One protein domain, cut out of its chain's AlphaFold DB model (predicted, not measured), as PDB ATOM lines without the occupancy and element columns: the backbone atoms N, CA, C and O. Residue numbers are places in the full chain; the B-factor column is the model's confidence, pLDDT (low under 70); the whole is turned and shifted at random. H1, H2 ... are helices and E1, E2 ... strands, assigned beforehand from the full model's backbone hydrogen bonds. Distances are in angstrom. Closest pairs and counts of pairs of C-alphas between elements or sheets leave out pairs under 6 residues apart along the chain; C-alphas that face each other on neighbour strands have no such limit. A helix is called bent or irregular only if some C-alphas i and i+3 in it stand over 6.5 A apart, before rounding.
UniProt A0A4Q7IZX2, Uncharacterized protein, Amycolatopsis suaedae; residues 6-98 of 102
ATOM      1  N   ALA A   6     210.274 163.392 209.745       93.62
ATOM      2  CA  ALA A   6     209.631 162.624 208.693       93.62
ATOM      3  C   ALA A   6     208.137 162.506 208.991       93.62
ATOM      4  O   ALA A   6     207.743 162.270 210.135       93.62
ATOM      5  N   ILE A   7     207.317 162.652 207.958       92.19
ATOM      6  CA  ILE A   7     205.875 162.485 208.048       92.19
ATOM      7  C   ILE A   7     205.515 161.113 207.497       92.19
ATOM      8  O   ILE A   7     205.878 160.781 206.364       92.19
ATOM      9  N   GLU A   8     204.806 160.327 208.300       87.88
ATOM     10  CA  GLU A   8     204.294 159.026 207.890       87.88
ATOM     11  C   GLU A   8     203.392 159.185 206.650       87.88
ATOM     12  O   GLU A   8     202.494 160.036 206.657       87.88
ATOM     13  N   PRO A   9     203.618 158.428 205.562       84.50
ATOM     14  CA  PRO A   9     202.739 158.450 204.394       84.50
ATOM     15  C   PRO A   9     201.306 158.034 204.753       84.50
ATOM     16  O   PRO A   9     201.082 157.319 205.723       84.50
ATOM     17  N   SER A  10     200.314 158.443 203.956       79.06
ATOM     18  CA  SER A  10     198.963 157.866 204.077       79.06
ATOM     19  C   SER A  10     198.991 156.374 203.739       79.06
ATOM     20  O   SER A  10     199.915 155.915 203.073       79.06
ATOM     21  N   GLU A  11     197.938 155.631 204.089       69.44
ATOM     22  CA  GLU A  11     197.801 154.205 203.728       69.44
ATOM     23  C   GLU A  11     197.996 153.938 202.221       69.44
ATOM     24  O   GLU A  11     198.510 152.898 201.816       69.44
ATOM     25  N   SER A  12     197.619 154.901 201.374       70.94
ATOM     26  CA  SER A  12     197.801 154.869 199.918       70.94
ATOM     27  C   SER A  12     199.084 155.554 199.420       70.94
ATOM     28  O   SER A  12     199.411 155.483 198.232       70.94
ATOM     29  N   GLY A  13     199.800 156.253 200.299       75.94
ATOM     30  CA  GLY A  13     200.967 157.063 199.982       75.94
ATOM     31  C   GLY A  13     202.243 156.231 199.873       75.94
ATOM     32  O   GLY A  13     202.476 155.302 200.637       75.94
ATOM     33  N   ARG A  14     203.112 156.590 198.921       85.50
ATOM     34  CA  ARG A  14     204.434 155.952 198.725       85.50
ATOM     35  C   ARG A  14     205.609 156.897 198.957       85.50
ATOM     36  O   ARG A  14     206.764 156.525 198.744       85.50
ATOM     37  N   ILE A  15     205.314 158.137 199.330       90.06
ATOM     38  CA  ILE A  15     206.287 159.217 199.429       90.06
ATOM     39  C   ILE A  15     206.343 159.684 200.877       90.06
ATOM     40  O   ILE A  15     205.338 160.122 201.434       90.06
ATOM     41  N   VAL A  16     207.532 159.611 201.466       92.00
ATOM     42  CA  VAL A  16     207.839 160.169 202.779       92.00
ATOM     43  C   VAL A  16     208.155 161.647 202.605       92.00
ATOM     44  O   VAL A  16     209.113 162.026 201.921       92.00
ATOM     45  N   HIS A  17     207.329 162.488 203.212       93.75
ATOM     46  CA  HIS A  17     207.516 163.933 203.246       93.75
ATOM     47  C   HIS A  17     208.248 164.356 204.517       93.75
ATOM     48  O   HIS A  17     208.281 163.609 205.491       93.75
ATOM     49  N   LEU A  18     208.830 165.558 204.510       93.75
ATOM     50  CA  LEU A  18     209.472 166.134 205.690       93.75
ATOM     51  C   LEU A  18     208.689 167.336 206.198       93.75
ATOM     52  O   LEU A  18     208.134 168.087 205.395       93.75
ATOM     53  N   ASP A  19     208.685 167.518 207.509       92.25
ATOM     54  CA  ASP A  19     208.176 168.691 208.207       92.25
ATOM     55  C   ASP A  19     209.324 169.395 208.931       92.25
ATOM     56  O   ASP A  19     210.228 168.761 209.476       92.25
ATOM     57  N   LEU A  20     209.250 170.716 208.963       89.56
ATOM     58  CA  LEU A  20     210.074 171.554 209.812       89.56
ATOM     59  C   LEU A  20     209.163 172.667 210.344       89.56
ATOM     60  O   LEU A  20     208.823 173.580 209.587       89.56
ATOM     61  N   PRO A  21     208.739 172.611 211.618       84.06
ATOM     62  CA  PRO A  21     207.809 173.591 212.169       84.06
ATOM     63  C   PRO A  21     208.297 175.032 211.977       84.06
ATOM     64  O   PRO A  21     209.420 175.380 212.343       84.06
ATOM     65  N   GLY A  22     207.445 175.874 211.385       80.88
ATOM     66  CA  GLY A  22     207.760 177.274 211.074       80.88
ATOM     67  C   GLY A  22     208.551 177.492 209.776       80.88
ATOM     68  O   GLY A  22     208.768 178.639 209.389       80.88
ATOM     69  N   TYR A  23     208.944 176.431 209.067       85.06
ATOM     70  CA  TYR A  23     209.620 176.548 207.779       85.06
ATOM     71  C   TYR A  23     208.665 177.015 206.679       85.06
ATOM     72  O   TYR A  23     207.604 176.433 206.449       85.06
ATOM     73  N   GLN A  24     209.070 178.055 205.952       78.12
ATOM     74  CA  GLN A  24     208.338 178.575 204.803       78.12
ATOM     75  C   GLN A  24     209.275 178.634 203.594       78.12
ATOM     76  O   GLN A  24     210.095 179.549 203.495       78.12
ATOM     77  N   PRO A  25     209.182 177.683 202.648       69.25
ATOM     78  CA  PRO A  25     209.932 177.786 201.404       69.25
ATOM     79  C   PRO A  25     209.336 178.935 200.564       69.25
ATOM     80  O   PRO A  25     208.254 178.809 199.978       69.25
ATOM     81  N   GLY A  26     210.031 180.079 200.537       64.81
ATOM     82  CA  GLY A  26     209.690 181.277 199.753       64.81
ATOM     83  C   GLY A  26     209.119 182.460 200.558       64.81
ATOM     84  O   GLY A  26     208.966 182.397 201.769       64.81
ATOM     85  N   ARG A  27     208.797 183.571 199.869       55.59
ATOM     86  CA  ARG A  27     208.362 184.853 200.485       55.59
ATOM     87  C   ARG A  27     206.888 184.925 200.914       55.59
ATOM     88  O   ARG A  27     206.494 185.903 201.540       55.59
ATOM     89  N   LYS A  28     206.042 183.969 200.521       53.88
ATOM     90  CA  LYS A  28     204.602 184.039 200.813       53.88
ATOM     91  C   LYS A  28     204.324 183.439 202.186       53.88
ATOM     92  O   LYS A  28     204.532 182.242 202.369       53.88
ATOM     93  N   SER A  29     203.799 184.261 203.095       49.81
ATOM     94  CA  SER A  29     203.255 183.816 204.377       49.81
ATOM     95  C   SER A  29     202.148 182.798 204.116       49.81
ATOM     96  O   SER A  29     201.078 183.145 203.609       49.81
ATOM     97  N   ARG A  30     202.409 181.527 204.407       56.97
ATOM     98  CA  ARG A  30     201.386 180.481 204.326       56.97
ATOM     99  C   ARG A  30     200.610 180.489 205.636       56.97
ATOM    100  O   ARG A  30     201.200 180.708 206.693       56.97
ATOM    101  N   SER A  31     199.294 180.294 205.578       53.84
ATOM    102  CA  SER A  31     198.476 180.213 206.787       53.84
ATOM    103  C   SER A  31     198.987 179.064 207.659       53.84
ATOM    104  O   SER A  31     198.927 177.907 207.247       53.84
ATOM    105  N   CYS A  32     199.461 179.381 208.866       52.22
ATOM    106  CA  CYS A  32     199.978 178.432 209.861       52.22
ATOM    107  C   CYS A  32     198.988 177.321 210.268       52.22
ATOM    108  O   CYS A  32     199.361 176.424 211.015       52.22
ATOM    109  N   SER A  33     197.731 177.384 209.820       53.25
ATOM    110  CA  SER A  33     196.671 176.434 210.163       53.25
ATOM    111  C   SER A  33     196.705 175.130 209.362       53.25
ATOM    112  O   SER A  33     196.009 174.189 209.731       53.25
ATOM    113  N   GLN A  34     197.487 175.048 208.279       60.94
ATOM    114  CA  GLN A  34     197.599 173.828 207.481       60.94
ATOM    115  C   GLN A  34     198.930 173.131 207.758       60.94
ATOM    116  O   GLN A  34     199.999 173.708 207.579       60.94
ATOM    117  N   ALA A  35     198.853 171.868 208.179       72.94
ATOM    118  CA  ALA A  35     200.003 170.980 208.242       72.94
ATOM    119  C   ALA A  35     200.538 170.769 206.817       72.94
ATOM    120  O   ALA A  35     199.877 170.191 205.955       72.94
ATOM    121  N   MET A  36     201.721 171.306 206.543       83.88
ATOM    122  CA  MET A  36     202.331 171.267 205.222       83.88
ATOM    123  C   MET A  36     203.731 170.685 205.312       83.88
ATOM    124  O   MET A  36     204.486 171.007 206.221       83.88
ATOM    125  N   ALA A  37     204.088 169.865 204.331       89.94
ATOM    126  CA  ALA A  37     205.455 169.412 204.162       89.94
ATOM    127  C   ALA A  37     206.366 170.559 203.703       89.94
ATOM    128  O   ALA A  37     205.919 171.530 203.082       89.94
ATOM    129  N   MET A  38     207.674 170.378 203.871       91.19
ATOM    130  CA  MET A  38     208.705 171.297 203.386       91.19
ATOM    131  C   MET A  38     208.649 171.521 201.869       91.19
ATOM    132  O   MET A  38     209.077 172.568 201.404       91.19
ATOM    133  N   CYS A  39     208.115 170.586 201.077       89.94
ATOM    134  CA  CYS A  39     207.910 170.783 199.634       89.94
ATOM    135  C   CYS A  39     206.653 171.591 199.284       89.94
ATOM    136  O   CYS A  39     206.417 171.904 198.122       89.94
ATOM    137  N   GLY A  40     205.816 171.909 200.270       86.44
ATOM    138  CA  GLY A  40     204.527 172.549 200.066       86.44
ATOM    139  C   GLY A  40     203.357 171.605 199.791       86.44
ATOM    140  O   GLY A  40     202.274 172.087 199.478       86.44
ATOM    141  N   ALA A  41     203.543 170.289 199.911       85.62
ATOM    142  CA  ALA A  41     202.421 169.356 199.897       85.62
ATOM    143  C   ALA A  41     201.572 169.532 201.163       85.62
ATOM    144  O   ALA A  41     202.112 169.704 202.258       85.62
ATOM    145  N   PHE A  42     200.251 169.474 201.011       85.00
ATOM    146  CA  PHE A  42     199.344 169.375 202.148       85.00
ATOM    147  C   PHE A  42     199.490 167.992 202.784       85.00
ATOM    148  O   PHE A  42     199.450 166.985 202.078       85.00
ATOM    149  N   VAL A  43     199.652 167.945 204.104       80.00
ATOM    150  CA  VAL A  43     199.729 166.692 204.852       80.00
ATOM    151  C   VAL A  43     198.725 166.772 205.985       80.00
ATOM    152  O   VAL A  43     198.782 167.685 206.800       80.00
ATOM    153  N   GLY A  44     197.750 165.864 206.013       75.25
ATOM    154  CA  GLY A  44     196.658 165.932 206.985       75.25
ATOM    155  C   GLY A  44     197.163 166.015 208.434       75.25
ATOM    156  O   GLY A  44     198.228 165.499 208.777       75.25
ATOM    157  N   ALA A  45     196.384 166.643 209.318       73.88
ATOM    158  CA  ALA A  45     196.760 166.789 210.728       73.88
ATOM    159  C   ALA A  45     196.926 165.441 211.463       73.88
ATOM    160  O   ALA A  45     197.645 165.382 212.455       73.88
ATOM    161  N   GLY A  46     196.303 164.367 210.963       77.25
ATOM    162  CA  GLY A  46     196.364 163.022 211.548       77.25
ATOM    163  C   GLY A  46     197.633 162.222 211.242       77.25
ATOM    164  O   GLY A  46     197.768 161.119 211.757       77.25
ATOM    165  N   HIS A  47     198.554 162.738 210.424       85.25
ATOM    166  CA  HIS A  47     199.790 162.017 210.115       85.25
ATOM    167  C   HIS A  47     200.807 162.114 211.253       85.25
ATOM    168  O   HIS A  47     201.107 163.211 211.748       85.25
ATOM    169  N   GLN A  48     201.388 160.970 211.619       88.62
ATOM    170  CA  GLN A  48     202.457 160.921 212.603       88.62
ATOM    171  C   GLN A  48     203.717 161.603 212.056       88.62
ATOM    172  O   GLN A  48     204.096 161.441 210.896       88.62
ATOM    173  N   ARG A  49     204.378 162.378 212.920       90.75
ATOM    174  CA  ARG A  49     205.689 162.978 212.662       90.75
ATOM    175  C   ARG A  49     206.704 162.325 213.576       90.75
ATOM    176  O   ARG A  49     206.502 162.313 214.789       90.75
ATOM    177  N   ILE A  50     207.780 161.806 213.006       91.81
ATOM    178  CA  ILE A  50     208.841 161.148 213.766       91.81
ATOM    179  C   ILE A  50     210.215 161.687 213.361       91.81
ATOM    180  O   ILE A  50     210.368 162.204 212.253       91.81
ATOM    181  N   PRO A  51     211.245 161.571 214.213       92.12
ATOM    182  CA  PRO A  51     212.605 161.952 213.843       92.12
ATOM    183  C   PRO A  51     213.111 161.210 212.595       92.12
ATOM    184  O   PRO A  51     212.903 160.002 212.456       92.12
ATOM    185  N   LEU A  52     213.860 161.905 211.729       89.00
ATOM    186  CA  LEU A  52     214.461 161.344 210.505       89.00
ATOM    187  C   LEU A  52     215.226 160.030 210.740       89.00
ATOM    188  O   LEU A  52     215.138 159.104 209.935       89.00
ATOM    189  N   ALA A  53     215.958 159.935 211.854       87.19
ATOM    190  CA  ALA A  53     216.726 158.745 212.208       87.19
ATOM    191  C   ALA A  53     215.845 157.492 212.356       87.19
ATOM    192  O   ALA A  53     216.258 156.410 211.946       87.19
ATOM    193  N   GLN A  54     214.629 157.647 212.889       89.19
ATOM    194  CA  GLN A  54     213.667 156.552 213.037       89.19
ATOM    195  C   GLN A  54     213.034 156.184 211.687       89.19
ATOM    196  O   GLN A  54     212.892 155.009 211.366       89.19
ATOM    197  N   ALA A  55     212.732 157.185 210.856       89.12
ATOM    198  CA  ALA A  55     212.150 156.987 209.529       89.12
ATOM    199  C   ALA A  55     213.133 156.435 208.480       89.12
ATOM    200  O   ALA A  55     212.712 156.006 207.408       89.12
ATOM    201  N   ARG A  56     214.443 156.408 208.761       86.38
ATOM    202  CA  ARG A  56     215.470 155.898 207.835       86.38
ATOM    203  C   ARG A  56     215.180 154.476 207.348       86.38
ATOM    204  O   ARG A  56     215.487 154.148 206.204       86.38
ATOM    205  N   GLU A  57     214.590 153.639 208.199       83.31
ATOM    206  CA  GLU A  57     214.292 152.244 207.863       83.31
ATOM    207  C   GLU A  57     213.084 152.090 206.923       83.31
ATOM    208  O   GLU A  57     212.997 151.085 206.218       83.31
ATOM    209  N   TRP A  58     212.215 153.101 206.812       84.44
ATOM    210  CA  TRP A  58     211.034 153.074 205.938       84.44
ATOM    211  C   TRP A  58     211.376 152.876 204.460       84.44
ATOM    212  O   TRP A  58     210.620 152.244 203.726       84.44
ATOM    213  N   THR A  59     212.523 153.389 204.014       81.38
ATOM    214  CA  THR A  59     212.958 153.293 202.613       81.38
ATOM    215  C   THR A  59     214.066 152.260 202.400       81.38
ATOM    216  O   THR A  59     214.587 152.148 201.294       81.38
ATOM    217  N   ARG A  60     214.495 151.544 203.452       75.12
ATOM    218  CA  ARG A  60     215.651 150.627 203.402       75.12
ATOM    219  C   ARG A  60     215.302 149.190 203.052       75.12
ATOM    220  O   ARG A  60     216.173 148.474 202.568       75.12
ATOM    221  N   ARG A  61     214.071 148.743 203.300       57.19
ATOM    222  CA  ARG A  61     213.657 147.367 203.004       57.19
ATOM    223  C   ARG A  61     212.285 147.360 202.353       57.19
ATOM    224  O   ARG A  61     211.330 147.865 202.931       57.19
ATOM    225  N   ALA A  62     212.182 146.719 201.191       54.94
ATOM    226  CA  ALA A  62     210.929 146.079 200.827       54.94
ATOM    227  C   ALA A  62     210.661 145.004 201.892       54.94
ATOM    228  O   ALA A  62     211.554 144.185 202.142       54.94
ATOM    229  N   PRO A  63     209.503 144.999 202.567       55.69
ATOM    230  CA  PRO A  63     209.158 143.898 203.452       55.69
ATOM    231  C   PRO A  63     209.228 142.585 202.668       55.69
ATOM    232  O   PRO A  63     208.789 142.516 201.522       55.69
ATOM    233  N   THR A  64     209.801 141.540 203.266       58.19
ATOM    234  CA  THR A  64     209.938 140.213 202.635       58.19
ATOM    235  C   THR A  64     208.588 139.537 202.373       58.19
ATOM    236  O   THR A  64     208.542 138.478 201.756       58.19
ATOM    237  N   SER A  65     207.486 140.142 202.826       51.16
ATOM    238  CA  SER A  65     206.115 139.753 202.505       51.16
ATOM    239  C   SER A  65     205.371 140.920 201.834       51.16
ATOM    240  O   SER A  65     205.376 142.028 202.376       51.16
ATOM    241  N   PRO A  66     204.724 140.703 200.674       55.06
ATOM    242  CA  PRO A  66     203.794 141.675 200.092       55.06
ATOM    243  C   PRO A  66     202.609 141.947 201.046       55.06
ATOM    244  O   PRO A  66     202.294 141.070 201.854       55.06
ATOM    245  N   PRO A  67     201.931 143.120 200.972       56.12
ATOM    246  CA  PRO A  67     201.861 144.039 199.829       56.12
ATOM    247  C   PRO A  67     202.390 145.464 200.089       56.12
ATOM    248  O   PRO A  67     202.052 146.383 199.343       56.12
ATOM    249  N   THR A  68     203.181 145.702 201.135       60.38
ATOM    250  CA  THR A  68     203.610 147.071 201.473       60.38
ATOM    251  C   THR A  68     204.530 147.658 200.392       60.38
ATOM    252  O   THR A  68     205.596 147.092 200.131       60.38
ATOM    253  N   PRO A  69     204.148 148.776 199.742       64.31
ATOM    254  CA  PRO A  69     204.972 149.406 198.722       64.31
ATOM    255  C   PRO A  69     206.257 149.959 199.345       64.31
ATOM    256  O   PRO A  69     206.229 150.530 200.433       64.31
ATOM    257  N   VAL A  70     207.382 149.825 198.639       74.31
ATOM    258  CA  VAL A  70     208.637 150.469 199.048       74.31
ATOM    259  C   VAL A  70     208.416 151.978 199.081       74.31
ATOM    260  O   VAL A  70     208.026 152.576 198.074       74.31
ATOM    261  N   LEU A  71     208.652 152.585 200.241       85.50
ATOM    262  CA  LEU A  71     208.531 154.023 200.413       85.50
ATOM    263  C   LEU A  71     209.747 154.737 199.817       85.50
ATOM    264  O   LEU A  71     210.870 154.231 199.833       85.50
ATOM    265  N   THR A  72     209.522 155.943 199.306       90.06
ATOM    266  CA  THR A  72     210.563 156.795 198.719       90.06
ATOM    267  C   THR A  72     210.565 158.168 199.369       90.06
ATOM    268  O   THR A  72     209.521 158.675 199.765       90.06
ATOM    269  N   TRP A  73     211.729 158.801 199.482       92.06
ATOM    270  CA  TRP A  73     211.821 160.154 200.031       92.06
ATOM    271  C   TRP A  73     211.385 161.209 199.013       92.06
ATOM    272  O   TRP A  73     211.769 161.172 197.841       92.06
ATOM    273  N   CYS A  74     210.629 162.207 199.472       92.38
ATOM    274  CA  CYS A  74     210.268 163.367 198.667       92.38
ATOM    275  C   CYS A  74     211.522 164.193 198.324       92.38
ATOM    276  O   CYS A  74     212.074 164.881 199.185       92.38
ATOM    277  N   ARG A  75     211.952 164.172 197.054       92.06
ATOM    278  CA  ARG A  75     213.174 164.865 196.595       92.06
ATOM    279  C   ARG A  75     213.198 166.366 196.934       92.06
ATOM    280  O   ARG A  75     214.205 166.806 197.484       92.06
ATOM    281  N   PRO A  76     212.126 167.158 196.707       91.81
ATOM    282  CA  PRO A  76     212.133 168.564 197.115       91.81
ATOM    283  C   PRO A  76     212.267 168.764 198.631       91.81
ATOM    284  O   PRO A  76     212.943 169.693 199.062       91.81
ATOM    285  N   CYS A  77     211.669 167.890 199.452       93.12
ATOM    286  CA  CYS A  77     211.838 167.964 200.906       93.12
ATOM    287  C   CYS A  77     213.299 167.721 201.310       93.12
ATOM    288  O   CYS A  77     213.822 168.470 202.129       93.12
ATOM    289  N   LEU A  78     213.962 166.724 200.709       91.88
ATOM    290  CA  LEU A  78     215.385 166.453 200.951       91.88
ATOM    291  C   LEU A  78     216.273 167.640 200.561       91.88
ATOM    292  O   LEU A  78     217.168 167.998 201.319       91.88
ATOM    293  N   GLY A  79     215.998 168.281 199.421       91.56
ATOM    294  CA  GLY A  79     216.727 169.480 199.000       91.56
ATOM    295  C   GLY A  79     216.599 170.619 200.012       91.56
ATOM    296  O   GLY A  79     217.600 171.183 200.440       91.56
ATOM    297  N   HIS A  80     215.377 170.909 200.472       92.44
ATOM    298  CA  HIS A  80     215.158 171.920 201.508       92.44
ATOM    299  C   HIS A  80     215.818 171.559 202.843       92.44
ATOM    300  O   HIS A  80     216.381 172.437 203.493       92.44
ATOM    301  N   ALA A  81     215.791 170.285 203.240       92.12
ATOM    302  CA  ALA A  81     216.481 169.814 204.435       92.12
ATOM    303  C   ALA A  81     217.998 170.033 204.337       92.12
ATOM    304  O   ALA A  81     218.598 170.579 205.262       92.12
ATOM    305  N   ALA A  82     218.604 169.691 203.196       91.75
ATOM    306  CA  ALA A  82     220.019 169.943 202.942       91.75
ATOM    307  C   ALA A  82     220.347 171.443 203.006       91.75
ATOM    308  O   ALA A  82     221.332 171.822 203.633       91.75
ATOM    309  N   THR A  83     219.501 172.312 202.441       91.12
ATOM    310  CA  THR A  83     219.676 173.771 202.542       91.12
ATOM    311  C   THR A  83     219.618 174.265 203.987       91.12
ATOM    312  O   THR A  83     220.498 175.014 204.401       91.12
ATOM    313  N   VAL A  84     218.622 173.840 204.773       90.06
ATOM    314  CA  VAL A  84     218.464 174.265 206.179       90.06
ATOM    315  C   VAL A  84     219.658 173.846 207.039       90.06
ATOM    316  O   VAL A  84     220.072 174.599 207.917       90.06
ATOM    317  N   HIS A  85     220.231 172.672 206.775       90.12
ATOM    318  CA  HIS A  85     221.399 172.171 207.499       90.12
ATOM    319  C   HIS A  85     222.746 172.660 206.943       90.12
ATOM    320  O   HIS A  85     223.782 172.270 207.474       90.12
ATOM    321  N   GLY A  86     222.762 173.495 205.897       90.88
ATOM    322  CA  GLY A  86     224.008 173.954 205.271       90.88
ATOM    323  C   GLY A  86     224.773 172.851 204.527       90.88
ATOM    324  O   GLY A  86     225.966 172.982 204.300       90.88
ATOM    325  N   LEU A  87     224.092 171.768 204.141       90.69
ATOM    326  CA  LEU A  87     224.657 170.603 203.447       90.69
ATOM    327  C   LEU A  87     224.406 170.633 201.931       90.69
ATOM    328  O   LEU A  87     224.696 169.661 201.240       90.69
ATOM    329  N   ALA A  88     223.815 171.708 201.404       89.94
ATOM    330  CA  ALA A  88     223.427 171.780 199.996       89.94
ATOM    331  C   ALA A  88     224.632 171.678 199.045       89.94
ATOM    332  O   ALA A  88     224.559 170.935 198.074       89.94
ATOM    333  N   GLU A  89     225.729 172.381 199.340       91.06
ATOM    334  CA  GLU A  89     226.955 172.326 198.530       91.06
ATOM    335  C   GLU A  89     227.598 170.938 198.594       91.06
ATOM    336  O   GLU A  89     227.834 170.332 197.555       91.06
ATOM    337  N   GLN A  90     227.742 170.373 199.798       89.94
ATOM    338  CA  GLN A  90     228.256 169.013 199.979       89.94
ATOM    339  C   GLN A  90     227.435 167.977 199.193       89.94
ATOM    340  O   GLN A  90     228.000 167.102 198.543       89.94
ATOM    341  N   LEU A  91     226.102 168.077 199.218       88.50
ATOM    342  CA  LEU A  91     225.236 167.177 198.457       88.50
ATOM    343  C   LEU A  91     225.453 167.318 196.942       88.50
ATOM    344  O   LEU A  91     225.417 166.320 196.227       88.50
ATOM    345  N   VAL A  92     225.665 168.540 196.441       89.19
ATOM    346  CA  VAL A  92     225.992 168.770 195.026       89.19
ATOM    347  C   VAL A  92     227.338 168.134 194.678       89.19
ATOM    348  O   VAL A  92     227.414 167.409 193.687       89.19
ATOM    349  N   ASP A  93     228.363 168.329 195.507       91.75
ATOM    350  CA  ASP A  93     229.692 167.749 195.297       91.75
ATOM    351  C   ASP A  93     229.651 166.213 195.287       91.75
ATOM    352  O   ASP A  93     230.240 165.573 194.411       91.75
ATOM    353  N   GLU A  94     228.900 165.600 196.208       88.44
ATOM    354  CA  GLU A  94     228.686 164.148 196.254       88.44
ATOM    355  C   GLU A  94     227.966 163.626 195.000       88.44
ATOM    356  O   GLU A  94     228.348 162.586 194.459       88.44
ATOM    357  N   LEU A  95     226.953 164.342 194.500       84.31
ATOM    358  CA  LEU A  95     226.232 163.970 193.277       84.31
ATOM    359  C   LEU A  95     227.117 164.054 192.030       84.31
ATOM    360  O   LEU A  95     227.024 163.184 191.167       84.31
ATOM    361  N   LEU A  96     227.978 165.070 191.940       88.62
ATOM    362  CA  LEU A  96     228.923 165.234 190.830       88.62
ATOM    363  C   LEU A  96     230.070 164.214 190.879       88.62
ATOM    364  O   LEU A  96     230.604 163.839 189.837       88.62
ATOM    365  N   SER A  97     230.432 163.760 192.079       87.00
ATOM    366  CA  SER A  97     231.500 162.775 192.305       87.00
ATOM    367  C   SER A  97     231.012 161.325 192.233       87.00
ATOM    368  O   SER A  97     231.822 160.397 192.187       87.00
ATOM    369  N   SER A  98     229.694 161.109 192.239       78.31
ATOM    370  CA  SER A  98     229.101 159.778 192.159       78.31
ATOM    371  C   SER A  98     229.147 159.262 190.717       78.31
ATOM    372  O   SER A  98     228.670 159.951 189.812       78.31
TER     373      SER A  98
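This is residues 6 to 98 of the 102 residues of an uncharacterized protein of Amycolatopsis suaedae (UniProt A0A4Q7IZX2). Little regular structure: long loops make a flat body round strand E1, with helix H2 beside E1 and helix H3 turning off H2 at a corner near Ala 82 and Ala 88; at the far end of H3 from that corner, residues 93 to 98, of which 93 to 97 belong to H3, stick out. The 93 printed residues, 36 of them in named elements, run E1, E2, H1, H2, H3, mixed in class; the whole is only just compact, close to loose, with a radius of gyration of the C-alphas of 14.5 A and spans of 45 by 40 by 18 A.

H2, residues 75 to 84, and H3, residues 88 to 97, only just touch, with 3 pairs of C-alphas within 8 A, only at the corner; the closest C-alphas, of Ala 82 and Ala 88, are 4.9 A apart. They run opposite ways at a steep tilt of 56 degrees. The closest C-alphas of H2 and E1, residues 15 to 19, are those of Cys 77 and Leu 18, 5.6 A apart. Residues 15 to 16 pair parallel with residues 72 to 73. E1 and E2, residues 49 to 51, pair with no named strand. E2 and H1, residues 52 to 59, meet only through their link. H1 is only just irregular, C-alphas 54 and 57 being 6.8 A apart. In H2 and H3 every O i to N i+4 pair is within hydrogen-bond range; H1 has 1 of 4, and 2 of 5 O i to N i+3 pairs.

H2 spans 14.4 A, H3 14.3 A and E1 13.1 A, from C-alpha 15 at (206.287, 159.217, 199.429); H3 ends at C-alpha 97 (231.500, 162.775, 192.305).

The C-alphas farthest apart, of Arg 27 and Ser 65, are 45.2 A apart. The printed part has no cut; E1 to E2 and H1 to H2 are long links. pLDDT is under 70 at residues 11, 25 to 34 and 61 to 69.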